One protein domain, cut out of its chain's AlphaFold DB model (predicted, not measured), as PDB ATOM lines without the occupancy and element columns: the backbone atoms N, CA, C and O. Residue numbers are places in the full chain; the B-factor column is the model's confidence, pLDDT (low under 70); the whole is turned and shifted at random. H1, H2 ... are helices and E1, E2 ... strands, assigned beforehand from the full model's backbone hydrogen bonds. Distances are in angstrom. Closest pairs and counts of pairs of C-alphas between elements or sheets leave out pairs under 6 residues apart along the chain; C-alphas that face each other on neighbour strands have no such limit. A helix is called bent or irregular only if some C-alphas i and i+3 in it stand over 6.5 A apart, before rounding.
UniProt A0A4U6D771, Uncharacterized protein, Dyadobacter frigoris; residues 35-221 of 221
ATOM      1  N   ILE A  35      42.222 -24.785  47.293       81.44
ATOM      2  CA  ILE A  35      41.106 -25.612  46.845       81.44
ATOM      3  C   ILE A  35      40.315 -26.111  48.057       81.44
ATOM      4  O   ILE A  35      40.894 -26.530  49.060       81.44
ATOM      5  N   LYS A  36      38.984 -26.055  47.987       87.06
ATOM      6  CA  LYS A  36      38.110 -26.569  49.046       87.06
ATOM      7  C   LYS A  36      37.654 -27.978  48.705       87.06
ATOM      8  O   LYS A  36      37.236 -28.236  47.578       87.06
ATOM      9  N   LYS A  37      37.664 -28.858  49.708       91.31
ATOM     10  CA  LYS A  37      37.208 -30.248  49.604       91.31
ATOM     11  C   LYS A  37      35.860 -30.369  48.889       91.31
ATOM     12  O   LYS A  37      35.752 -31.106  47.914       91.31
ATOM     13  N   ASP A  38      34.874 -29.599  49.346       92.38
ATOM     14  CA  ASP A  38      33.486 -29.670  48.872       92.38
ATOM     15  C   ASP A  38      33.307 -29.182  47.424       92.38
ATOM     16  O   ASP A  38      32.344 -29.563  46.764       92.38
ATOM     17  N   ASP A  39      34.246 -28.383  46.910       88.25
ATOM     18  CA  ASP A  39      34.219 -27.897  45.527       88.25
ATOM     19  C   ASP A  39      34.924 -28.867  44.562       88.25
ATOM     20  O   ASP A  39      34.618 -28.890  43.370       88.25
ATOM     21  N   VAL A  40      35.869 -29.670  45.066       90.69
ATOM     22  CA  VAL A  40      36.764 -30.501  44.245       90.69
ATOM     23  C   VAL A  40      36.393 -31.975  44.270       90.69
ATOM     24  O   VAL A  40      36.251 -32.578  43.204       90.69
ATOM     25  N   LEU A  41      36.219 -32.572  45.453       93.19
ATOM     26  CA  LEU A  41      35.986 -34.015  45.558       93.19
ATOM     27  C   LEU A  41      34.737 -34.471  44.799       93.19
ATOM     28  O   LEU A  41      34.863 -35.414  44.022       93.19
ATOM     29  N   PRO A  42      33.573 -33.792  44.887       92.56
ATOM     30  CA  PRO A  42      32.405 -34.218  44.122       92.56
ATOM     31  C   PRO A  42      32.636 -34.203  42.608       92.56
ATOM     32  O   PRO A  42      32.037 -34.995  41.887       92.56
ATOM     33  N   LEU A  43      33.493 -33.315  42.094       92.31
ATOM     34  CA  LEU A  43      33.824 -33.281  40.668       92.31
ATOM     35  C   LEU A  43      34.781 -34.409  40.271       92.31
ATOM     36  O   LEU A  43      34.649 -34.939  39.169       92.31
ATOM     37  N   ILE A  44      35.715 -34.786  41.149       94.81
ATOM     38  CA  ILE A  44      36.620 -35.921  40.923       94.81
ATOM     39  C   ILE A  44      35.859 -37.248  41.009       94.81
ATOM     40  O   ILE A  44      36.004 -38.087  40.119       94.81
ATOM     41  N   GLU A  45      35.015 -37.422  42.024       94.94
ATOM     42  CA  GLU A  45      34.274 -38.664  42.287       94.94
ATOM     43  C   GLU A  45      33.166 -38.941  41.258       94.94
ATOM     44  O   GLU A  45      32.882 -40.095  40.946       94.94
ATOM     45  N   ASN A  46      32.563 -37.900  40.667       91.31
ATOM     46  CA  ASN A  46      31.530 -38.053  39.630       91.31
ATOM     47  C   ASN A  46      32.094 -38.274  38.216       91.31
ATOM     48  O   ASN A  46      31.335 -38.266  37.241       91.31
ATOM     49  N   LYS A  47      33.414 -38.432  38.072       94.31
ATOM     50  CA  LYS A  47      34.076 -38.598  36.776       94.31
ATOM     51  C   LYS A  47      34.871 -39.893  36.711       94.31
ATOM     52  O   LYS A  47      35.409 -40.395  37.694       94.31
ATOM     53  N   THR A  48      34.979 -40.387  35.487       95.75
ATOM     54  CA  THR A  48      35.917 -41.436  35.103       95.75
ATOM     55  C   THR A  48      37.185 -40.772  34.570       95.75
ATOM     56  O   THR A  48      37.088 -39.789  33.841       95.75
ATOM     57  N   TRP A  49      38.363 -41.300  34.891       96.00
ATOM     58  CA  TRP A  49      39.655 -40.656  34.644       96.00
ATOM     59  C   TRP A  49      40.574 -41.522  33.782       96.00
ATOM     60  O   TRP A  49      40.981 -42.608  34.179       96.00
ATOM     61  N   GLY A  50      40.936 -41.048  32.596       95.12
ATOM     62  CA  GLY A  50      41.932 -41.672  31.730       95.12
ATOM     63  C   GLY A  50      43.339 -41.183  32.066       95.12
ATOM     64  O   GLY A  50      43.563 -39.982  32.226       95.12
ATOM     65  N   LEU A  51      44.305 -42.101  32.145       93.44
ATOM     66  CA  LEU A  51      45.714 -41.739  32.292       93.44
ATOM     67  C   LEU A  51      46.221 -41.095  30.995       93.44
ATOM     68  O   LEU A  51      46.135 -41.690  29.919       93.44
ATOM     69  N   MET A  52      46.788 -39.893  31.094       92.75
ATOM     70  CA  MET A  52      47.384 -39.193  29.955       92.75
ATOM     71  C   MET A  52      48.870 -39.440  29.843       92.75
ATOM     72  O   MET A  52      49.353 -39.789  28.758       92.75
ATOM     73  N   LYS A  53      49.580 -39.201  30.945       92.00
ATOM     74  CA  LYS A  53      51.017 -39.379  31.002       92.00
ATOM     75  C   LYS A  53      51.540 -39.596  32.408       92.00
ATOM     76  O   LYS A  53      50.921 -39.152  33.375       92.00
ATOM     77  N   ILE A  54      52.701 -40.237  32.478       91.56
ATOM     78  CA  ILE A  54      53.520 -40.311  33.683       91.56
ATOM     79  C   ILE A  54      54.862 -39.666  33.367       91.56
ATOM     80  O   ILE A  54      55.547 -40.089  32.436       91.56
ATOM     81  N   GLU A  55      55.240 -38.646  34.126       93.31
ATOM     82  CA  GLU A  55      56.537 -37.981  33.991       93.31
ATOM     83  C   GLU A  55      57.396 -38.246  35.225       93.31
ATOM     84  O   GLU A  55      56.889 -38.290  36.344       93.31
ATOM     85  N   LYS A  56      58.704 -38.405  35.017       91.88
ATOM     86  CA  LYS A  56      59.725 -38.528  36.059       91.88
ATOM     87  C   LYS A  56      60.617 -37.287  36.048       91.88
ATOM     88  O   LYS A  56      60.983 -36.785  34.984       91.88
ATOM     89  N   GLN A  57      60.989 -36.821  37.233       93.31
ATOM     90  CA  GLN A  57      61.980 -35.772  37.456       93.31
ATOM     91  C   GLN A  57      62.949 -36.223  38.548       93.31
ATOM     92  O   GLN A  57      62.518 -36.635  39.620       93.31
ATOM     93  N   VAL A  58      64.254 -36.132  38.295       91.69
ATOM     94  CA  VAL A  58      65.293 -36.448  39.289       91.69
ATOM     95  C   VAL A  58      65.859 -35.143  39.842       91.69
ATOM     96  O   VAL A  58      66.376 -34.321  39.081       91.69
ATOM     97  N   GLY A  59      65.737 -34.929  41.154       89.44
ATOM     98  CA  GLY A  59      66.117 -33.680  41.815       89.44
ATOM     99  C   GLY A  59      65.472 -32.457  41.153       89.44
ATOM    100  O   GLY A  59      64.262 -32.407  40.934       89.44
ATOM    101  N   THR A  60      66.288 -31.472  40.778       88.25
ATOM    102  CA  THR A  60      65.852 -30.256  40.065       88.25
ATOM    103  C   THR A  60      66.002 -30.361  38.542       88.25
ATOM    104  O   THR A  60      66.076 -29.340  37.860       88.25
ATOM    105  N   GLY A  61      66.139 -31.577  38.004       89.06
ATOM    106  CA  GLY A  61      66.279 -31.813  36.568       89.06
ATOM    107  C   GLY A  61      65.004 -31.519  35.772       89.06
ATOM    108  O   GLY A  61      63.973 -31.126  36.312       89.06
ATOM    109  N   ASN A  62      65.069 -31.747  34.459       92.44
ATOM    110  CA  ASN A  62      63.898 -31.629  33.591       92.44
ATOM    111  C   ASN A  62      62.920 -32.788  33.825       92.44
ATOM    112  O   ASN A  62      63.340 -33.921  34.068       92.44
ATOM    113  N   ARG A  63      61.618 -32.510  33.684       92.75
ATOM    114  CA  ARG A  63      60.587 -33.551  33.598       92.75
ATOM    115  C   ARG A  63      60.745 -34.303  32.274       92.75
ATOM    116  O   ARG A  63      60.871 -33.682  31.218       92.75
ATOM    117  N   SER A  64      60.719 -35.627  32.332       91.50
ATOM    118  CA  SER A  64      60.705 -36.504  31.160       91.50
ATOM    119  C   SER A  64      59.561 -37.499  31.274       91.50
ATOM    120  O   SER A  64      59.422 -38.142  32.315       91.50
ATOM    121  N   GLU A  65      58.766 -37.658  30.216       90.81
ATOM    122  CA  GLU A  65      57.765 -38.725  30.161       90.81
ATOM    123  C   GLU A  65      58.451 -40.093  30.263       90.81
ATOM    124  O   GLU A  65      59.513 -40.314  29.669       90.81
ATOM    125  N   LEU A  66      57.861 -41.004  31.038       84.88
ATOM    126  CA  LEU A  66      58.347 -42.372  31.113       84.88
ATOM    127  C   LEU A  66      58.277 -43.025  29.723       84.88
ATOM    128  O   LEU A  66      57.303 -42.826  28.990       84.88
ATOM    129  N   PRO A  67      59.291 -43.821  29.342       78.19
ATOM    130  CA  PRO A  67      59.268 -44.526  28.070       78.19
ATOM    131  C   PRO A  67      58.041 -45.442  27.983       78.19
ATOM    132  O   PRO A  67      57.656 -46.087  28.958       78.19
ATOM    133  N   SER A  68      57.432 -45.506  26.797       74.69
ATOM    134  CA  SER A  68      56.248 -46.331  26.542       74.69
ATOM    135  C   SER A  68      56.584 -47.816  26.706       74.69
ATOM    136  O   SER A  68      57.141 -48.431  25.799       74.69
ATOM    137  N   SER A  69      56.249 -48.401  27.856       82.19
ATOM    138  CA  SER A  69      56.180 -49.855  28.028       82.19
ATOM    139  C   SER A  69      54.818 -50.383  27.562       82.19
ATOM    140  O   SER A  69      53.859 -49.617  27.394       82.19
ATOM    141  N   SER A  70      54.710 -51.695  27.338       82.94
ATOM    142  CA  SER A  70      53.427 -52.347  27.032       82.94
ATOM    143  C   SER A  70      52.393 -52.097  28.126       82.94
ATOM    144  O   SER A  70      51.236 -51.805  27.833       82.94
ATOM    145  N   GLU A  71      52.836 -52.148  29.376       81.94
ATOM    146  CA  GLU A  71      52.044 -51.924  30.575       81.94
ATOM    147  C   GLU A  71      51.537 -50.481  30.603       81.94
ATOM    148  O   GLU A  71      50.331 -50.251  30.641       81.94
ATOM    149  N   TYR A  72      52.436 -49.501  30.474       84.00
ATOM    150  CA  TYR A  72      52.064 -48.086  30.459       84.00
ATOM    151  C   TYR A  72      51.084 -47.764  29.315       84.00
ATOM    152  O   TYR A  72      50.078 -47.076  29.518       84.00
ATOM    153  N   THR A  73      51.314 -48.339  28.132       87.00
ATOM    154  CA  THR A  73      50.409 -48.192  26.984       87.00
ATOM    155  C   THR A  73      49.033 -48.786  27.283       87.00
ATOM    156  O   THR A  73      48.016 -48.151  26.991       87.00
ATOM    157  N   ALA A  74      48.975 -49.970  27.898       86.75
ATOM    158  CA  ALA A  74      47.719 -50.590  28.299       86.75
ATOM    159  C   ALA A  74      46.952 -49.707  29.293       86.75
ATOM    160  O   ALA A  74      45.764 -49.490  29.099       86.75
ATOM    161  N   TYR A  75      47.596 -49.083  30.284       85.25
ATOM    162  CA  TYR A  75      46.877 -48.191  31.210       85.25
ATOM    163  C   TYR A  75      46.292 -46.964  30.531       85.25
ATOM    164  O   TYR A  75      45.130 -46.628  30.749       85.25
ATOM    165  N   LYS A  76      47.070 -46.336  29.653       89.06
ATOM    166  CA  LYS A  76      46.639 -45.158  28.897       89.06
ATOM    167  C   LYS A  76      45.510 -45.449  27.903       89.06
ATOM    168  O   LYS A  76      44.821 -44.519  27.478       89.06
ATOM    169  N   THR A  77      45.345 -46.703  27.485       90.19
ATOM    170  CA  THR A  77      44.412 -47.080  26.410       90.19
ATOM    171  C   THR A  77      43.299 -48.023  26.854       90.19
ATOM    172  O   THR A  77      42.301 -48.123  26.153       90.19
ATOM    173  N   GLN A  78      43.419 -48.691  27.999       90.06
ATOM    174  CA  GLN A  78      42.511 -49.765  28.420       90.06
ATOM    175  C   GLN A  78      41.969 -49.601  29.838       90.06
ATOM    176  O   GLN A  78      41.069 -50.339  30.230       90.06
ATOM    177  N   CYS A  79      42.499 -48.664  30.624       90.56
ATOM    178  CA  CYS A  79      42.062 -48.453  31.999       90.56
ATOM    179  C   CYS A  79      41.485 -47.053  32.169       90.56
ATOM    180  O   CYS A  79      41.992 -46.073  31.617       90.56
ATOM    181  N   SER A  80      40.415 -46.949  32.947       94.19
ATOM    182  CA  SER A  80      39.845 -45.660  33.324       94.19
ATOM    183  C   SER A  80      39.475 -45.665  34.800       94.19
ATOM    184  O   SER A  80      38.651 -46.462  35.238       94.19
ATOM    185  N   PHE A  81      40.140 -44.810  35.564       94.50
ATOM    186  CA  PHE A  81      40.123 -44.773  37.016       94.50
ATOM    187  C   PHE A  81      38.857 -44.104  37.542       94.50
ATOM    188  O   PHE A  81      38.325 -43.179  36.929       94.50
ATOM    189  N   VAL A  82      38.389 -44.563  38.693       95.62
ATOM    190  CA  VAL A  82      37.243 -43.998  39.403       95.62
ATOM    191  C   VAL A  82      37.581 -43.846  40.872       95.62
ATOM    192  O   VAL A  82      38.207 -44.723  41.466       95.62
ATOM    193  N   TYR A  83      37.140 -42.736  41.447       95.00
ATOM    194  CA  TYR A  83      37.310 -42.418  42.857       95.00
ATOM    195  C   TYR A  83      35.942 -42.507  43.516       95.00
ATOM    196  O   TYR A  83      35.016 -41.808  43.119       95.00
ATOM    197  N   SER A  84      35.780 -43.388  44.501       92.56
ATOM    198  CA  SER A  84      34.502 -43.519  45.201       92.56
ATOM    199  C   SER A  84      34.694 -44.026  46.618       92.56
ATOM    200  O   SER A  84      35.401 -45.005  46.838       92.56
ATOM    201  N   SER A  85      34.032 -43.373  47.574       89.44
ATOM    202  CA  SER A  85      33.963 -43.825  48.971       89.44
ATOM    203  C   SER A  85      35.339 -44.101  49.602       89.44
ATOM    204  O   SER A  85      35.498 -45.066  50.343       89.44
ATOM    205  N   GLY A  86      36.342 -43.276  49.276       91.62
ATOM    206  CA  GLY A  86      37.715 -43.416  49.777       91.62
ATOM    207  C   GLY A  86      38.569 -44.484  49.084       91.62
ATOM    208  O   GLY A  86      39.709 -44.693  49.474       91.62
ATOM    209  N   PHE A  87      38.065 -45.148  48.045       91.56
ATOM    210  CA  PHE A  87      38.797 -46.157  47.279       91.56
ATOM    211  C   PHE A  87      38.972 -45.754  45.809       91.56
ATOM    212  O   PHE A  87      38.086 -45.133  45.210       91.56
ATOM    213  N   VAL A  88      40.096 -46.156  45.207       94.06
ATOM    214  CA  VAL A  88      40.358 -45.977  43.775       94.06
ATOM    215  C   VAL A  88      40.259 -47.314  43.044       94.06
ATOM    216  O   VAL A  88      41.022 -48.257  43.279       94.06
ATOM    217  N   GLY A  89      39.320 -47.371  42.107       93.12
ATOM    218  CA  GLY A  89      39.139 -48.495  41.202       93.12
ATOM    219  C   GLY A  89      39.418 -48.110  39.757       93.12
ATOM    220  O   GLY A  89      39.752 -46.965  39.447       93.12
ATOM    221  N   PHE A  90      39.227 -49.058  38.849       93.44
ATOM    222  CA  PHE A  90      39.198 -48.773  37.423       93.44
ATOM    223  C   PHE A  90      38.161 -49.618  36.693       93.44
ATOM    224  O   PHE A  90      37.860 -50.750  37.076       93.44
ATOM    225  N   TYR A  91      37.650 -49.067  35.602       93.81
ATOM    226  CA  TYR A  91      36.955 -49.817  34.573       93.81
ATOM    227  C   TYR A  91      37.941 -50.265  33.502       93.81
ATOM    228  O   TYR A  91      38.818 -49.503  33.083       93.81
ATOM    229  N   SER A  92      37.767 -51.497  33.028       92.19
ATOM    230  CA  SER A  92      38.478 -52.006  31.859       92.19
ATOM    231  C   SER A  92      37.788 -51.560  30.575       92.19
ATOM    232  O   SER A  92      36.560 -51.516  30.498       92.19
ATOM    233  N   GLY A  93      38.560 -51.316  29.531       91.12
ATOM    234  CA  GLY A  93      38.052 -50.936  28.227       91.12
ATOM    235  C   GLY A  93      39.138 -50.992  27.172       91.12
ATOM    236  O   GLY A  93      40.184 -51.601  27.373       91.12
ATOM    237  N   ASN A  94      38.883 -50.357  26.038       92.00
ATOM    238  CA  ASN A  94      39.881 -50.126  25.004       92.00
ATOM    239  C   ASN A  94      39.621 -48.790  24.315       92.00
ATOM    240  O   ASN A  94      38.473 -48.424  24.046       92.00
ATOM    241  N   GLU A  95      40.693 -48.092  23.970       90.81
ATOM    242  CA  GLU A  95      40.645 -46.958  23.065       90.81
ATOM    243  C   GLU A  95      40.098 -47.434  21.718       90.81
ATOM    244  O   GLU A  95      40.559 -48.413  21.125       90.81
ATOM    245  N   SER A  96      39.063 -46.751  21.247       83.44
ATOM    246  CA  SER A  96      38.410 -47.061  19.988       83.44
ATOM    247  C   SER A  96      39.311 -46.619  18.845       83.44
ATOM    248  O   SER A  96      39.482 -45.436  18.558       83.44
ATOM    249  N   THR A  97      39.896 -47.597  18.163       72.12
ATOM    250  CA  THR A  97      40.781 -47.349  17.021       72.12
ATOM    251  C   THR A  97      40.044 -47.336  15.685       72.12
ATOM    252  O   THR A  97      40.655 -46.954  14.683       72.12
ATOM    253  N   SER A  98      38.759 -47.716  15.660       62.44
ATOM    254  CA  SER A  98      37.981 -47.843  14.429       62.44
ATOM    255  C   SER A  98      37.721 -46.492  13.762       62.44
ATOM    256  O   SER A  98      37.388 -45.491  14.403       62.44
ATOM    257  N   ASP A  99      37.807 -46.484  12.433       58.41
ATOM    258  CA  ASP A  99      37.570 -45.286  11.626       58.41
ATOM    259  C   ASP A  99      36.157 -44.726  11.801       58.41
ATOM    260  O   ASP A  99      35.965 -43.522  11.691       58.41
ATOM    261  N   SER A 100      35.165 -45.569  12.095       56.41
ATOM    262  CA  SER A 100      33.783 -45.142  12.348       56.41
ATOM    263  C   SER A 100      33.639 -44.293  13.614       56.41
ATOM    264  O   SER A 100      32.804 -43.394  13.643       56.41
ATOM    265  N   VAL A 101      34.460 -44.547  14.636       58.50
ATOM    266  CA  VAL A 101      34.445 -43.790  15.893       58.50
ATOM    267  C   VAL A 101      35.362 -42.568  15.791       58.50
ATOM    268  O   VAL A 101      34.975 -41.484  16.221       58.50
ATOM    269  N   LYS A 102      36.514 -42.685  15.114       54.38
ATOM    270  CA  LYS A 102      37.392 -41.540  14.793       54.38
ATOM    271  C   LYS A 102      36.739 -40.516  13.860       54.38
ATOM    272  O   LYS A 102      37.050 -39.334  13.932       54.38
ATOM    273  N   LYS A 103      35.827 -40.960  12.987       51.84
ATOM    274  CA  LYS A 103      35.002 -40.105  12.114       51.84
ATOM    275  C   LYS A 103      33.684 -39.691  12.764       51.84
ATOM    276  O   LYS A 103      32.793 -39.212  12.063       51.84
ATOM    277  N   ASN A 104      33.524 -39.863  14.076       63.59
ATOM    278  CA  ASN A 104      32.406 -39.249  14.775       63.59
ATOM    279  C   ASN A 104      32.577 -37.723  14.708       63.59
ATOM    280  O   ASN A 104      33.229 -37.120  15.554       63.59
ATOM    281  N   HIS A 105      31.993 -37.109  13.674       60.22
ATOM    282  CA  HIS A 105      32.063 -35.674  13.384       60.22
ATOM    283  C   HIS A 105      31.511 -34.788  14.516       60.22
ATOM    284  O   HIS A 105      31.626 -33.569  14.441       60.22
ATOM    285  N   ASN A 106      30.926 -35.387  15.558       76.50
ATOM    286  CA  ASN A 106      30.446 -34.684  16.741       76.50
ATOM    287  C   ASN A 106      31.573 -34.283  17.708       76.50
ATOM    288  O   ASN A 106      31.337 -33.449  18.581       76.50
ATOM    289  N   PHE A 107      32.782 -34.844  17.565       82.94
ATOM    290  CA  PHE A 107      33.930 -34.539  18.423       82.94
ATOM    291  C   PHE A 107      35.101 -33.942  17.627       82.94
ATOM    292  O   PHE A 107      35.262 -34.237  16.440       82.94
ATOM    293  N   PRO A 108      35.931 -33.088  18.255       79.44
ATOM    294  CA  PRO A 108      37.103 -32.527  17.596       79.44
ATOM    295  C   PRO A 108      38.131 -33.618  17.268       79.44
ATOM    296  O   PRO A 108      38.228 -34.626  17.960       79.44
ATOM    297  N   ALA A 109      38.952 -33.395  16.239       77.25
ATOM    298  CA  ALA A 109      39.896 -34.399  15.730       77.25
ATOM    299  C   ALA A 109      40.958 -34.865  16.747       77.25
ATOM    300  O   ALA A 109      41.560 -35.917  16.559       77.25
ATOM    301  N   TYR A 110      41.204 -34.084  17.803       82.50
ATOM    302  CA  TYR A 110      42.131 -34.439  18.878       82.50
ATOM    303  C   TYR A 110      41.497 -35.324  19.964       82.50
ATOM    304  O   TYR A 110      42.223 -35.843  20.811       82.50
ATOM    305  N   ALA A 111      40.170 -35.489  19.962       87.44
ATOM    306  CA  ALA A 111      39.476 -36.265  20.976       87.44
ATOM    307  C   ALA A 111      39.805 -37.759  20.851       87.44
ATOM    308  O   ALA A 111      39.809 -38.337  19.760       87.44
ATOM    309  N   ARG A 112      40.036 -38.398  21.996       90.00
ATOM    310  CA  ARG A 112      40.230 -39.847  22.110       90.00
ATOM    311  C   ARG A 112      38.920 -40.480  22.544       90.00
ATOM    312  O   ARG A 112      38.213 -39.937  23.387       90.00
ATOM    313  N   THR A 113      38.581 -41.626  21.973       91.62
ATOM    314  CA  THR A 113      37.320 -42.320  22.264       91.62
ATOM    315  C   THR A 113      37.602 -43.698  22.820       91.62
ATOM    316  O   THR A 113      38.596 -44.324  22.468       91.62
ATOM    317  N   PHE A 114      36.734 -44.180  23.697       92.06
ATOM    318  CA  PHE A 114      36.940 -45.406  24.453       92.06
ATOM    319  C   PHE A 114      35.659 -46.225  24.492       92.06
ATOM    320  O   PHE A 114      34.551 -45.692  24.538       92.06
ATOM    321  N   SER A 115      35.838 -47.536  24.490       92.06
ATOM    322  CA  SER A 115      34.811 -48.534  24.739       92.06
ATOM    323  C   SER A 115      35.088 -49.119  26.122       92.06
ATOM    324  O   SER A 115      36.067 -49.846  26.282       92.06
ATOM    325  N   ILE A 116      34.294 -48.747  27.127       92.31
ATOM    326  CA  ILE A 116      34.549 -49.036  28.545       92.31
ATOM    327  C   ILE A 116      33.460 -49.954  29.102       92.31
ATOM    328  O   ILE A 116      32.265 -49.711  28.935       92.31
ATOM    329  N   PHE A 117      33.878 -50.994  29.813       91.75
ATOM    330  CA  PHE A 117      32.998 -51.886  30.550       91.75
ATOM    331  C   PHE A 117      32.791 -51.364  31.981       91.75
ATOM    332  O   PHE A 117      33.581 -51.630  32.883       91.75
ATOM    333  N   THR A 118      31.715 -50.605  32.191       89.50
ATOM    334  CA  THR A 118      31.434 -49.888  33.456       89.50
ATOM    335  C   THR A 118      30.757 -50.742  34.531       89.50
ATOM    336  O   THR A 118      30.482 -50.273  35.634       89.50
ATOM    337  N   ARG A 119      30.425 -52.000  34.221       88.00
ATOM    338  CA  ARG A 119      29.621 -52.856  35.110       88.00
ATOM    339  C   ARG A 119      30.414 -53.431  36.278       88.00
ATOM    340  O   ARG A 119      29.817 -53.780  37.290       88.00
ATOM    341  N   ILE A 120      31.731 -53.553  36.134       88.50
ATOM    342  CA  ILE A 120      32.617 -54.083  37.169       88.50
ATOM    343  C   ILE A 120      33.744 -53.081  37.379       88.50
ATOM    344  O   ILE A 120      34.534 -52.834  36.470       88.50
ATOM    345  N   VAL A 121      33.817 -52.529  38.590       91.62
ATOM    346  CA  VAL A 121      34.982 -51.771  39.051       91.62
ATOM    347  C   VAL A 121      36.012 -52.773  39.560       91.62
ATOM    348  O   VAL A 121      35.717 -53.572  40.450       91.62
ATOM    349  N   LEU A 122      37.212 -52.738  38.997       90.44
ATOM    350  CA  LEU A 122      38.334 -53.566  39.421       90.44
ATOM    351  C   LEU A 122      39.231 -52.785  40.394       90.44
ATOM    352  O   LEU A 122      39.410 -51.577  40.220       90.44
ATOM    353  N   PRO A 123      39.803 -53.441  41.417       88.06
ATOM    354  CA  PRO A 123      40.686 -52.777  42.364       88.06
ATOM    355  C   PRO A 123      42.069 -52.485  41.799       88.06
ATOM    356  O   PRO A 123      42.622 -53.277  41.039       88.06
ATOM    357  N   VAL A 124      42.632 -51.347  42.219       86.94
ATOM    358  CA  VAL A 124      44.002 -50.926  41.874       86.94
ATOM    359  C   VAL A 124      44.968 -51.078  43.058       86.94
ATOM    360  O   VAL A 124      46.176 -51.052  42.852       86.94
ATOM    361  N   GLY A 125      44.467 -51.276  44.284       89.44
ATOM    362  CA  GLY A 125      45.305 -51.265  45.493       89.44
ATOM    363  C   GLY A 125      45.667 -49.848  45.947       89.44
ATOM    364  O   GLY A 125      46.752 -49.621  46.478       89.44
ATOM    365  N   LEU A 126      44.770 -48.898  45.670       92.75
ATOM    366  CA  LEU A 126      44.902 -47.483  45.985       92.75
ATOM    367  C   LEU A 126      43.673 -47.028  46.781       92.75
ATOM    368  O   LEU A 126      42.536 -47.362  46.426       92.75
ATOM    369  N   ASP A 127      43.899 -46.240  47.821       95.12
ATOM    370  CA  ASP A 127      42.862 -45.486  48.517       95.12
ATOM    371  C   ASP A 127      43.097 -43.983  48.338       95.12
ATOM    372  O   ASP A 127      44.126 -43.553  47.806       95.12
ATOM    373  N   TYR A 128      42.107 -43.177  48.706       96.12
ATOM    374  CA  TYR A 128      42.269 -41.732  48.727       96.12
ATOM    375  C   TYR A 128      41.510 -41.097  49.883       96.12
ATOM    376  O   TYR A 128      40.475 -41.585  50.340       96.12
ATOM    377  N   HIS A 129      42.005 -39.947  50.317       96.06
ATOM    378  CA  HIS A 129      41.344 -39.101  51.295       96.06
ATOM    379  C   HIS A 129      41.677 -37.629  51.039       96.06
ATOM    380  O   HIS A 129      42.496 -37.281  50.188       96.06
ATOM    381  N   TRP A 130      41.004 -36.745  51.766       95.94
ATOM    382  CA  TRP A 130      41.362 -35.332  51.802       95.94
ATOM    383  C   TRP A 130      42.299 -35.078  52.976       95.94
ATOM    384  O   TRP A 130      41.956 -35.429  54.105       95.94
ATOM    385  N   ASP A 131      43.444 -34.457  52.717       94.88
ATOM    386  CA  ASP A 131      44.352 -33.983  53.756       94.88
ATOM    387  C   ASP A 131      44.039 -32.511  54.047       94.88
ATOM    388  O   ASP A 131      44.320 -31.624  53.235       94.88
ATOM    389  N   ASP A 132      43.441 -32.248  55.211       91.50
ATOM    390  CA  ASP A 132      43.096 -30.893  55.660       91.50
ATOM    391  C   ASP A 132      44.332 -30.021  55.928       91.50
ATOM    392  O   ASP A 132      44.261 -28.800  55.786       91.50
ATOM    393  N   THR A 133      45.469 -30.630  56.279       91.06
ATOM    394  CA  THR A 133      46.722 -29.909  56.549       91.06
ATOM    395  C   THR A 133      47.365 -29.458  55.245       91.06
ATOM    396  O   THR A 133      47.735 -28.293  55.103       91.06
ATOM    397  N   ALA A 134      47.465 -30.363  54.268       89.06
ATOM    398  CA  ALA A 134      47.962 -30.024  52.936       89.06
ATOM    399  C   ALA A 134      46.925 -29.247  52.103       89.06
ATOM    400  O   ALA A 134      47.277 -28.589  51.118       89.06
ATOM    401  N   GLY A 135      45.644 -29.307  52.479       91.81
ATOM    402  CA  GLY A 135      44.524 -28.715  51.750       91.81
ATOM    403  C   GLY A 135      44.413 -29.274  50.333       91.81
ATOM    404  O   GLY A 135      44.283 -28.501  49.383       91.81
ATOM    405  N   THR A 136      44.588 -30.588  50.178       94.50
ATOM    406  CA  THR A 136      44.532 -31.274  48.884       94.50
ATOM    407  C   THR A 136      44.104 -32.730  49.041       94.50
ATOM    408  O   THR A 136      44.115 -33.291  50.137       94.50
ATOM    409  N   MET A 137      43.732 -33.355  47.929       95.25
ATOM    410  CA  MET A 137      43.456 -34.783  47.876       95.25
ATOM    411  C   MET A 137      44.765 -35.578  47.870       95.25
ATOM    412  O   MET A 137      45.730 -35.206  47.200       95.25
ATOM    413  N   VAL A 138      44.771 -36.687  48.599       96.00
ATOM    414  CA  VAL A 138      45.905 -37.593  48.746       96.00
ATOM    415  C   VAL A 138      45.475 -38.992  48.344       96.00
ATOM    416  O   VAL A 138      44.420 -39.454  48.770       96.00
ATOM    417  N   THR A 139      46.302 -39.656  47.543       95.31
ATOM    418  CA  THR A 139      46.144 -41.061  47.162       95.31
ATOM    419  C   THR A 139      47.271 -41.864  47.802       95.31
ATOM    420  O   THR A 139      48.434 -41.462  47.703       95.31
ATOM    421  N   HIS A 140      46.954 -42.991  48.438       95.12
ATOM    422  CA  HIS A 140      47.942 -43.887  49.048       95.12
ATOM    423  C   HIS A 140      47.856 -45.284  48.441       95.12
ATOM    424  O   HIS A 140      46.784 -45.810  48.140       95.12
ATOM    425  N   CYS A 141      49.027 -45.865  48.197       92.56
ATOM    426  CA  CYS A 141      49.172 -47.209  47.663       92.56
ATOM    427  C   CYS A 141      49.377 -48.210  48.797       92.56
ATOM    428  O   CYS A 141      50.482 -48.336  49.316       92.56
ATOM    429  N   TYR A 142      48.331 -48.947  49.169       90.00
ATOM    430  CA  TYR A 142      48.382 -49.843  50.329       90.00
ATOM    431  C   TYR A 142      48.766 -51.292  49.988       90.00
ATOM    432  O   TYR A 142      49.244 -52.011  50.860       90.00
ATOM    433  N   ASP A 143      48.559 -51.745  48.746       82.81
ATOM    434  CA  ASP A 143      48.817 -53.146  48.336       82.81
ATOM    435  C   ASP A 143      49.881 -53.266  47.235       82.81
ATOM    436  O   ASP A 143      50.218 -54.357  46.782       82.81
ATOM    437  N   GLY A 144      50.446 -52.135  46.798       68.56
ATOM    438  CA  GLY A 144      51.386 -52.109  45.686       68.56
ATOM    439  C   GLY A 144      50.657 -52.396  44.381       68.56
ATOM    440  O   GLY A 144      50.203 -53.506  44.101       68.56
ATOM    441  N   THR A 145      50.559 -51.406  43.505       68.38
ATOM    442  CA  THR A 145      49.922 -51.660  42.213       68.38
ATOM    443  C   THR A 145      50.973 -52.293  41.295       68.38
ATOM    444  O   THR A 145      51.949 -51.642  40.911       68.38
ATOM    445  N   LYS A 146      50.750 -53.534  40.840       59.16
ATOM    446  CA  LYS A 146      51.518 -54.108  39.706       59.16
ATOM    447  C   LYS A 146      51.338 -53.310  38.409       59.16
ATOM    448  O   LYS A 146      52.043 -53.537  37.434       59.16
ATOM    449  N   ILE A 147      50.357 -52.415  38.427       59.88
ATOM    450  CA  ILE A 147      49.775 -51.699  37.312       59.88
ATOM    451  C   ILE A 147      50.600 -50.443  36.995       59.88
ATOM    452  O   ILE A 147      51.309 -50.387  35.998       59.88
ATOM    453  N   LEU A 148      50.606 -49.463  37.888       68.12
ATOM    454  CA  LEU A 148      51.374 -48.223  37.759       68.12
ATOM    455  C   LEU A 148      52.784 -48.319  38.370       68.12
ATOM    456  O   LEU A 148      53.477 -47.309  38.439       68.12
ATOM    457  N   GLN A 149      53.189 -49.510  38.837       69.88
ATOM    458  CA  GLN A 149      54.433 -49.755  39.585       69.88
ATOM    459  C   GLN A 149      54.646 -48.781  40.756       69.88
ATOM    460  O   GLN A 149      55.773 -48.491  41.135       69.88
ATOM    461  N   ILE A 150      53.551 -48.279  41.328       80.75
ATOM    462  CA  ILE A 150      53.578 -47.420  42.508       80.75
ATOM    463  C   ILE A 150      53.982 -48.304  43.698       80.75
ATOM    464  O   ILE A 150      53.264 -49.277  43.979       80.75
ATOM    465  N   PRO A 151      55.104 -48.014  44.383       82.31
ATOM    466  CA  PRO A 151      55.525 -48.749  45.563       82.31
ATOM    467  C   PRO A 151      54.444 -48.766  46.642       82.31
ATOM    468  O   PRO A 151      53.642 -47.837  46.760       82.31
ATOM    469  N   VAL A 152      54.445 -49.829  47.445       86.94
ATOM    470  CA  VAL A 152      53.647 -49.876  48.675       86.94
ATOM    471  C   VAL A 152      54.055 -48.700  49.561       86.94
ATOM    472  O   VAL A 152      55.228 -48.330  49.612       86.94
ATOM    473  N   ASP A 153      53.075 -48.104  50.222       88.94
ATOM    474  CA  ASP A 153      53.195 -46.927  51.073       88.94
ATOM    475  C   ASP A 153      53.576 -45.628  50.368       88.94
ATOM    476  O   ASP A 153      53.746 -44.594  51.020       88.94
ATOM    477  N   GLN A 154      53.633 -45.625  49.034       91.12
ATOM    478  CA  GLN A 154      53.789 -44.375  48.312       91.12
ATOM    479  C   GLN A 154      52.519 -43.528  48.429       91.12
ATOM    480  O   GLN A 154      51.396 -43.988  48.202       91.12
ATOM    481  N   ILE A 155      52.740 -42.262  48.768       94.50
ATOM    482  CA  ILE A 155      51.722 -41.228  48.892       94.50
ATOM    483  C   ILE A 155      51.884 -40.263  47.720       94.50
ATOM    484  O   ILE A 155      52.994 -39.815  47.419       94.50
ATOM    485  N   ALA A 156      50.771 -39.942  47.066       95.44
ATOM    486  CA  ALA A 156      50.716 -38.960  46.000       95.44
ATOM    487  C   ALA A 156      49.723 -37.844  46.341       95.44
ATOM    488  O   ALA A 156      48.569 -38.111  46.675       95.44
ATOM    489  N   HIS A 157      50.154 -36.592  46.219       96.31
ATOM    490  CA  HIS A 157      49.325 -35.413  46.476       96.31
ATOM    491  C   HIS A 157      48.813 -34.825  45.165       96.31
ATOM    492  O   HIS A 157      49.571 -34.688  44.206       96.31
ATOM    493  N   LEU A 158      47.548 -34.423  45.124       95.94
ATOM    494  CA  LEU A 158      47.006 -33.669  43.999       95.94
ATOM    495  C   LEU A 158      47.697 -32.293  43.911       95.94
ATOM    496  O   LEU A 158      47.645 -31.487  44.846       95.94
ATOM    497  N   GLU A 159      48.338 -32.020  42.773       95.31
ATOM    498  CA  GLU A 159      48.961 -30.736  42.449       95.31
ATOM    499  C   GLU A 159      47.859 -29.700  42.216       95.31
ATOM    500  O   GLU A 159      47.167 -29.731  41.197       95.31
ATOM    501  N   LYS A 160      47.687 -28.759  43.148       91.62
ATOM    502  CA  LYS A 160      46.584 -27.780  43.109       91.62
ATOM    503  C   LYS A 160      46.576 -26.945  41.823       91.62
ATOM    504  O   LYS A 160      45.515 -26.671  41.279       91.62
ATOM    505  N   ALA A 161      47.759 -26.600  41.308       90.38
ATOM    506  CA  ALA A 161      47.922 -25.850  40.061       90.38
ATOM    507  C   ALA A 161      47.527 -26.644  38.804       90.38
ATOM    508  O   ALA A 161      47.260 -26.055  37.761       90.38
ATOM    509  N   SER A 162      47.475 -27.975  38.897       92.12
ATOM    510  CA  SER A 162      47.079 -28.842  37.788       92.12
ATOM    511  C   SER A 162      45.564 -28.960  37.622       92.12
ATOM    512  O   SER A 162      45.128 -29.499  36.606       92.12
ATOM    513  N   LEU A 163      44.790 -28.495  38.615       92.56
ATOM    514  CA  LEU A 163      43.359 -28.735  38.746       92.56
ATOM    515  C   LEU A 163      42.555 -27.877  37.768       92.56
ATOM    516  O   LEU A 163      42.314 -26.690  37.996       92.56
ATOM    517  N   ILE A 164      42.086 -28.509  36.699       93.06
ATOM    518  CA  ILE A 164      41.200 -27.894  35.714       93.06
ATOM    519  C   ILE A 164      40.013 -28.832  35.555       93.06
ATOM    520  O   ILE A 164      40.174 -29.940  35.049       93.06
ATOM    521  N   LEU A 165      38.843 -28.403  36.034       92.25
ATOM    522  CA  LEU A 165      37.629 -29.214  36.092       92.25
ATOM    523  C   LEU A 165      36.442 -28.452  35.505       92.25
ATOM    524  O   LEU A 165      36.232 -27.276  35.810       92.25
ATOM    525  N   TYR A 166      35.627 -29.157  34.734       92.56
ATOM    526  CA  TYR A 166      34.336 -28.699  34.238       92.56
ATOM    527  C   TYR A 166      33.221 -29.553  34.822       92.56
ATOM    528  O   TYR A 166      33.405 -30.717  35.194       92.56
ATOM    529  N   LYS A 167      32.025 -28.981  34.929       90.19
ATOM    530  CA  LYS A 167      30.878 -29.709  35.477       90.19
ATOM    531  C   LYS A 167      30.314 -30.678  34.449       90.19
ATOM    532  O   LYS A 167      29.885 -31.768  34.821       90.19
ATOM    533  N   THR A 168      30.350 -30.302  33.174       91.50
ATOM    534  CA  THR A 168      29.675 -31.019  32.088       91.50
ATOM    535  C   THR A 168      30.609 -31.334  30.920       91.50
ATOM    536  O   THR A 168      31.667 -30.723  30.760       91.50
ATOM    537  N   MET A 169      30.199 -32.296  30.087       92.19
ATOM    538  CA  MET A 169      30.908 -32.646  28.853       92.19
ATOM    539  C   MET A 169      30.901 -31.471  27.867       92.19
ATOM    540  O   MET A 169      31.889 -31.232  27.179       92.19
ATOM    541  N   GLU A 170      29.799 -30.725  27.811       91.69
ATOM    542  CA  GLU A 170      29.606 -29.583  26.920       91.69
ATOM    543  C   GLU A 170      30.556 -28.431  27.270       91.69
ATOM    544  O   GLU A 170      31.153 -27.829  26.376       91.69
ATOM    545  N   GLU A 171      30.740 -28.152  28.566       92.25
ATOM    546  CA  GLU A 171      31.733 -27.184  29.048       92.25
ATOM    547  C   GLU A 171      33.156 -27.611  28.666       92.25
ATOM    548  O   GLU A 171      33.925 -26.795  28.152       92.25
ATOM    549  N   ALA A 172      33.485 -28.893  28.856       91.44
ATOM    550  CA  ALA A 172      34.789 -29.441  28.501       91.44
ATOM    551  C   ALA A 172      35.071 -29.354  26.999       91.44
ATOM    552  O   ALA A 172      36.141 -28.904  26.592       91.44
ATOM    553  N   GLN A 173      34.089 -29.714  26.173       90.44
ATOM    554  CA  GLN A 173      34.196 -29.662  24.718       90.44
ATOM    555  C   GLN A 173      34.332 -28.226  24.187       90.44
ATOM    556  O   GLN A 173      35.013 -28.001  23.184       90.44
ATOM    557  N   ALA A 174      33.671 -27.256  24.824       89.62
ATOM    558  CA  ALA A 174      33.726 -25.850  24.427       89.62
ATOM    559  C   ALA A 174      35.003 -25.131  24.905       89.62
ATOM    560  O   ALA A 174      35.331 -24.051  24.398       89.62
ATOM    561  N   SER A 175      35.716 -25.698  25.881       88.19
ATOM    562  CA  SER A 175      36.922 -25.095  26.435       88.19
ATOM    563  C   SER A 175      38.126 -25.208  25.497       88.19
ATOM    564  O   SER A 175      38.306 -26.175  24.761       88.19
ATOM    565  N   LYS A 176      39.008 -24.204  25.561       87.50
ATOM    566  CA  LYS A 176      40.338 -24.250  24.927       87.50
ATOM    567  C   LYS A 176      41.390 -24.909  25.817       87.50
ATOM    568  O   LYS A 176      42.462 -25.255  25.328       87.50
ATOM    569  N   ILE A 177      41.110 -25.008  27.115       88.56
ATOM    570  CA  ILE A 177      42.024 -25.547  28.114       88.56
ATOM    571  C   ILE A 177      41.481 -26.918  28.516       88.56
ATOM    572  O   ILE A 177      40.377 -26.982  29.057       88.56
ATOM    573  N   PRO A 178      42.207 -28.010  28.234       89.62
ATOM    574  CA  PRO A 178      41.763 -29.336  28.627       89.62
ATOM    575  C   PRO A 178      41.670 -29.453  30.145       89.62
ATOM    576  O   PRO A 178      42.532 -28.935  30.860       89.62
ATOM    577  N   GLU A 179      40.665 -30.183  30.626       93.44
ATOM    578  CA  GLU A 179      40.656 -30.619  32.022       93.44
ATOM    579  C   GLU A 179      41.909 -31.419  32.325       93.44
ATOM    580  O   GLU A 179      42.471 -32.064  31.441       93.44
ATOM    581  N   ASN A 180      42.348 -31.368  33.573       95.62
ATOM    582  CA  ASN A 180      43.504 -32.111  34.029       95.62
ATOM    583  C   ASN A 180      43.466 -32.234  35.552       95.62
ATOM    584  O   ASN A 180      43.025 -31.320  36.250       95.62
ATOM    585  N   ILE A 181      43.964 -33.362  36.047       96.44
ATOM    586  CA  ILE A 181      44.446 -33.501  37.418       96.44
ATOM    587  C   ILE A 181      45.793 -34.208  37.379       96.44
ATOM    588  O   ILE A 181      45.974 -35.166  36.625       96.44
ATOM    589  N   THR A 182      46.735 -33.752  38.193       96.69
ATOM    590  CA  THR A 182      48.057 -34.360  38.311       96.69
ATOM    591  C   THR A 182      48.329 -34.707  39.763       96.69
ATOM    592  O   THR A 182      48.266 -33.847  40.637       96.69
ATOM    593  N   PHE A 183      48.651 -35.971  40.025       95.69
ATOM    594  CA  PHE A 183      49.137 -36.414  41.328       95.69
ATOM    595  C   PHE A 183      50.663 -36.456  41.325       95.69
ATOM    596  O   PHE A 183      51.268 -36.958  40.375       95.69
ATOM    597  N   ILE A 184      51.272 -35.938  42.388       95.69
ATOM    598  CA  ILE A 184      52.719 -35.887  42.587       95.69
ATOM    599  C   ILE A 184      53.096 -36.858  43.691       95.69
ATOM    600  O   ILE A 184      52.663 -36.686  44.830       95.69
ATOM    601  N   ALA A 185      53.943 -37.826  43.363       93.88
ATOM    602  CA  ALA A 185      54.561 -38.715  44.337       93.88
ATOM    603  C   ALA A 185      56.070 -38.481  44.376       93.88
ATOM    604  O   ALA A 185      56.689 -38.198  43.348       93.88
ATOM    605  N   GLN A 186      56.668 -38.618  45.555       93.00
ATOM    606  CA  GLN A 186      58.116 -38.554  45.722       93.00
ATOM    607  C   GLN A 186      58.655 -39.888  46.226       93.00
ATOM    608  O   GLN A 186      58.021 -40.578  47.024       93.00
ATOM    609  N   GLU A 187      59.839 -40.242  45.750       88.88
ATOM    610  CA  GLU A 187      60.578 -41.431  46.152       88.88
ATOM    611  C   GLU A 187      62.045 -41.068  46.375       88.88
ATOM    612  O   GLU A 187      62.627 -40.280  45.630       88.88
ATOM    613  N   ASN A 188      62.656 -41.647  47.406       87.38
ATOM    614  CA  ASN A 188      64.090 -41.520  47.632       87.38
ATOM    615  C   ASN A 188      64.804 -42.678  46.931       87.38
ATOM    616  O   ASN A 188      64.828 -43.794  47.446       87.38
ATOM    617  N   GLU A 189      65.408 -42.411  45.774       83.50
ATOM    618  CA  GLU A 189      66.281 -43.366  45.092       83.50
ATOM    619  C   GLU A 189      67.755 -43.101  45.454       83.50
ATOM    620  O   GLU A 189      68.131 -42.036  45.947       83.50
ATOM    621  N   SER A 190      68.641 -44.052  45.143       82.19
ATOM    622  CA  SER A 190      70.096 -43.871  45.290       82.19
ATOM    623  C   SER A 190      70.653 -42.705  44.461       82.19
ATOM    624  O   SER A 190      71.714 -42.169  44.778       82.19
ATOM    625  N   SER A 191      69.931 -42.303  43.411       78.50
ATOM    626  CA  SER A 191      70.244 -41.168  42.540       78.50
ATOM    627  C   SER A 191      69.744 -39.814  43.074       78.50
ATOM    628  O   SER A 191      70.037 -38.779  42.472       78.50
ATOM    629  N   GLY A 192      69.029 -39.805  44.206       86.81
ATOM    630  CA  GLY A 192      68.411 -38.631  44.816       86.81
ATOM    631  C   GLY A 192      66.887 -38.744  44.899       86.81
ATOM    632  O   GLY A 192      66.306 -39.802  44.662       86.81
ATOM    633  N   VAL A 193      66.231 -37.632  45.240       92.00
ATOM    634  CA  VAL A 193      64.764 -37.565  45.257       92.00
ATOM    635  C   VAL A 193      64.248 -37.619  43.826       92.00
ATOM    636  O   VAL A 193      64.595 -36.777  42.992       92.00
ATOM    637  N   VAL A 194      63.394 -38.593  43.552       91.69
ATOM    638  CA  VAL A 194      62.666 -38.732  42.301       91.69
ATOM    639  C   VAL A 194      61.230 -38.296  42.523       91.69
ATOM    640  O   VAL A 194      60.581 -38.716  43.473       91.69
ATOM    641  N   THR A 195      60.738 -37.423  41.652       93.75
ATOM    642  CA  THR A 195      59.350 -36.962  41.650       93.75
ATOM    643  C   THR A 195      58.634 -37.521  40.428       93.75
ATOM    644  O   THR A 195      59.090 -37.327  39.297       93.75
ATOM    645  N   TYR A 196      57.520 -38.205  40.661       92.94
ATOM    646  CA  TYR A 196      56.630 -38.745  39.641       92.94
ATOM    647  C   TYR A 196      55.375 -37.883  39.527       92.94
ATOM    648  O   TYR A 196      54.799 -37.488  40.539       92.94
ATOM    649  N   TYR A 197      54.942 -37.623  38.296       94.81
ATOM    650  CA  TYR A 197      53.750 -36.841  37.978       94.81
ATOM    651  C   TYR A 197      52.779 -37.702  37.175       94.81
ATOM    652  O   TYR A 197      53.037 -38.008  36.010       94.81
ATOM    653  N   TYR A 198      51.654 -38.072  37.779       93.88
ATOM    654  CA  TYR A 198      50.608 -38.878  37.153       93.88
ATOM    655  C   TYR A 198      49.486 -37.955  36.692       93.88
ATOM    656  O   TYR A 198      48.711 -37.471  37.514       93.88
ATOM    657  N   SER A 199      49.424 -37.673  35.391       95.56
ATOM    658  CA  SER A 199      48.439 -36.746  34.823       95.56
ATOM    659  C   SER A 199      47.259 -37.501  34.226       95.56
ATOM    660  O   SER A 199      47.443 -38.403  33.402       95.56
ATOM    661  N   PHE A 200      46.053 -37.091  34.594       96.00
ATOM    662  CA  PHE A 200      44.798 -37.697  34.177       96.00
ATOM    663  C   PHE A 200      43.872 -36.665  33.550       96.00
ATOM    664  O   PHE A 200      43.897 -35.482  33.890       96.00
ATOM    665  N   ARG A 201      43.006 -37.151  32.666       96.25
ATOM    666  CA  ARG A 201      41.909 -36.382  32.086       96.25
ATOM    667  C   ARG A 201      40.592 -37.113  32.248       96.25
ATOM    668  O   ARG A 201      40.584 -38.344  32.228       96.25
ATOM    669  N   PRO A 202      39.482 -36.389  32.387       96.25
ATOM    670  CA  PRO A 202      38.192 -37.029  32.493       96.25
ATOM    671  C   PRO A 202      37.774 -37.647  31.157       96.25
ATOM    672  O   PRO A 202      38.038 -37.113  30.079       96.25
ATOM    673  N   VAL A 203      37.096 -38.783  31.253       95.00
ATOM    674  CA  VAL A 203      36.462 -39.483  30.143       95.00
ATOM    675  C   VAL A 203      34.953 -39.370  30.339       95.00
ATOM    676  O   VAL A 203      34.408 -39.818  31.349       95.00
ATOM    677  N   TYR A 204      34.274 -38.766  29.373       94.00
ATOM    678  CA  TYR A 204      32.847 -38.475  29.415       94.00
ATOM    679  C   TYR A 204      32.042 -39.535  28.677       94.00
ATOM    680  O   TYR A 204      32.358 -39.830  27.523       94.00
ATOM    681  N   PRO A 205      30.985 -40.092  29.282       92.12
ATOM    682  CA  PRO A 205      30.100 -40.995  28.571       92.12
ATOM    683  C   PRO A 205      29.274 -40.210  27.550       92.12
ATOM    684  O   PRO A 205      28.646 -39.210  27.888       92.12
ATOM    685  N   TYR A 206      29.224 -40.696  26.313       90.94
ATOM    686  CA  TYR A 206      28.359 -40.126  25.269       90.94
ATOM    687  C   TYR A 206      27.369 -41.140  24.694       90.94
ATOM    688  O   TYR A 206      26.447 -40.772  23.964       90.94
ATOM    689  N   LYS A 207      27.547 -42.429  25.000       89.00
ATOM    690  CA  LYS A 207      26.595 -43.478  24.636       89.00
ATOM    691  C   LYS A 207      26.629 -44.593  25.669       89.00
ATOM    692  O   LYS A 207      27.603 -45.337  25.743       89.00
ATOM    693  N   PHE A 208      25.542 -44.733  26.414       85.88
ATOM    694  CA  PHE A 208      25.335 -45.883  27.283       85.88
ATOM    695  C   PHE A 208      24.603 -46.983  26.528       85.88
ATOM    696  O   PHE A 208      23.632 -46.717  25.814       85.88
ATOM    697  N   HIS A 209      25.059 -48.214  26.696       81.81
ATOM    698  CA  HIS A 209      24.367 -49.381  26.182       81.81
ATOM    699  C   HIS A 209      23.544 -50.021  27.295       81.81
ATOM    700  O   HIS A 209      23.968 -50.128  28.447       81.81
ATOM    701  N   THR A 210      22.324 -50.429  26.953       74.62
ATOM    702  CA  THR A 210      21.370 -51.008  27.905       74.62
ATOM    703  C   THR A 210      21.524 -52.518  28.037       74.62
ATOM    704  O   THR A 210      20.960 -53.110  28.955       74.62
ATOM    705  N   THR A 211      22.258 -53.162  27.127       74.88
ATOM    706  CA  THR A 211      22.485 -54.605  27.184       74.88
ATOM    707  C   THR A 211      23.707 -54.930  28.042       74.88
ATOM    708  O   THR A 211      24.637 -54.140  28.179       74.88
ATOM    709  N   GLN A 212      23.700 -56.112  28.657       68.69
ATOM    710  CA  GLN A 212      24.738 -56.538  29.604       68.69
ATOM    711  C   GLN A 212      26.083 -56.909  28.952       68.69
ATOM    712  O   GLN A 212      27.063 -57.111  29.661       68.69
ATOM    713  N   TRP A 213      26.128 -57.018  27.622       71.69
ATOM    714  CA  TRP A 213      27.300 -57.479  26.863       71.69
ATOM    715  C   TRP A 213      27.982 -56.366  26.066       71.69
ATOM    716  O   TRP A 213      28.988 -56.612  25.405       71.69
ATOM    717  N   GLU A 214      27.423 -55.159  26.090       80.94
ATOM    718  CA  GLU A 214      27.931 -54.025  25.333       80.94
ATOM    719  C   GLU A 214      28.719 -53.082  26.241       80.94
ATOM    720  O   GLU A 214      28.324 -52.779  27.367       80.94
ATOM    721  N   ASN A 215      29.836 -52.592  25.717       86.50
ATOM    722  CA  ASN A 215      30.632 -51.566  26.369       86.50
ATOM    723  C   ASN A 215      30.010 -50.188  26.146       86.50
ATOM    724  O   ASN A 215      29.602 -49.844  25.034       86.50
ATOM    725  N   ASP A 216      30.027 -49.354  27.173       91.31
ATOM    726  CA  ASP A 216      29.640 -47.953  27.078       91.31
ATOM    727  C   ASP A 216      30.707 -47.168  26.297       91.31
ATOM    728  O   ASP A 216      31.890 -47.520  26.282       91.31
ATOM    729  N   SER A 217      30.293 -46.120  25.587       91.06
ATOM    730  CA  SER A 217      31.199 -45.294  24.789       91.06
ATOM    731  C   SER A 217      31.506 -43.982  25.491       91.06
ATOM    732  O   SER A 217      30.597 -43.258  25.910       91.06
ATOM    733  N   PHE A 218      32.796 -43.681  25.573       93.00
ATOM    734  CA  PHE A 218      33.331 -42.526  26.271       93.00
ATOM    735  C   PHE A 218      34.262 -41.706  25.381       93.00
ATOM    736  O   PHE A 218      34.886 -42.238  24.462       93.00
ATOM    737  N   VAL A 219      34.376 -40.414  25.665       92.50
ATOM    738  CA  VAL A 219      35.239 -39.466  24.955       92.50
ATOM    739  C   VAL A 219      36.097 -38.680  25.938       92.50
ATOM    740  O   VAL A 219      35.654 -38.336  27.028       92.50
ATOM    741  N   MET A 220      37.328 -38.393  25.546       93.25
ATOM    742  CA  MET A 220      38.262 -37.541  26.269       93.25
ATOM    743  C   MET A 220      38.753 -36.448  25.327       93.25
ATOM    744  O   MET A 220      39.176 -36.750  24.207       93.25
ATOM    745  N   PHE A 221      38.691 -35.202  25.790       89.62
ATOM    746  CA  PHE A 221      39.127 -34.012  25.059       89.62
ATOM    747  C   PHE A 221      40.578 -33.634  25.422       89.62
ATOM    748  O   PHE A 221      41.034 -33.890  26.562       89.62
TER     749      PHE A 221
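What this domain is: This is residues 35 to 221 of the 221 residues of an uncharacterized protein of Dyadobacter frigoris (UniProt A0A4U6D771). A strongly twisted antiparallel sheet of nine strands rolls up into an irregular barrel: neighbours E1 to E8 follow one another round and E8 pairs back with E1, while E9 bridges E4 and E8. The hairpin E7-E8 makes one end of the long axis and the hairpin E8-E9 the other; H2 packs between E1 and E3, with H1 and H4 on the sheet's opposite face. The printed part has 187 residues, with four named helices and nine named strands that come along the chain in the order H1 E1 H2 E2 E3 H3 E4 E5 E6 H4 E7 E8 E9. The sheet is branched, with no edge strand, and the class is mixed, helices and strands. The whole is compact, with a radius of gyration of the C-alphas of 16.7 A and spans of 49 by 37 by 34 A.

Where its parts are: The strands are E1, residues 48 to 58, 30.1 A long; E2, 79 to 84; E3, 87 to 95, 24.3 A; E4, 112 to 131, 32.4 A; E5, 136 to 141; E6, 155 to 158; E7, 181 to 189, 25.2 A; E8, 192 to 207, 46.7 A; and E9, 216 to 220. The helices are H1, 37 to 45, 11.5 A; H2, 70 to 78, 11.3 A; H3, 99 to 102; and H4, 169 to 174. C-alpha 37 stands at (37.208, -30.248, 49.604), C-alpha 192 at (68.411, -38.631, 44.816) and C-alpha 220 at (38.262, -37.541, 26.269).

How they stand to each other: E1 lies on one side of E8, E7 and E9 on the other; N 55 and O 197 are 3.0 A apart, N 183 and O 198 2.9 A, N 204 and O 219 2.8 A. E4 bends by 111 degrees at residue 115; it pairs with E9 over residues 112 to 116, N 114 to O 218 at 2.8 A, and with E5 over 126 to 131, N 129 to O 138 at 2.9 A. E4 E5 E6 and E7 E8 E9 are meanders, each strand the antiparallel neighbour of the one before. H2 is on the sheet; its closest C-alphas to E3 are Gln 78 and Asn 94, 4.3 A. H1, only just irregular with C-alphas 39 and 42 6.7 A apart, has a height over the sheet of 7.8 A. H4 has a height of 10.1 A. H3 only grazes the sheet with residues 101 to 102. In H2 and H4 every O i to N i+4 pair is within hydrogen-bond range, in H1 3 of 5; H3 is too short for one.

The domain as a whole: The C-alphas farthest apart, Ser 190 and Thr 210, are 52.2 A apart. The printed part has no cut; the links E1 to H2 and E5 to E6 are long. Mean pLDDT of the printed part is 87.9, under 70 at residues 98 to 105, 144 to 149 and 212.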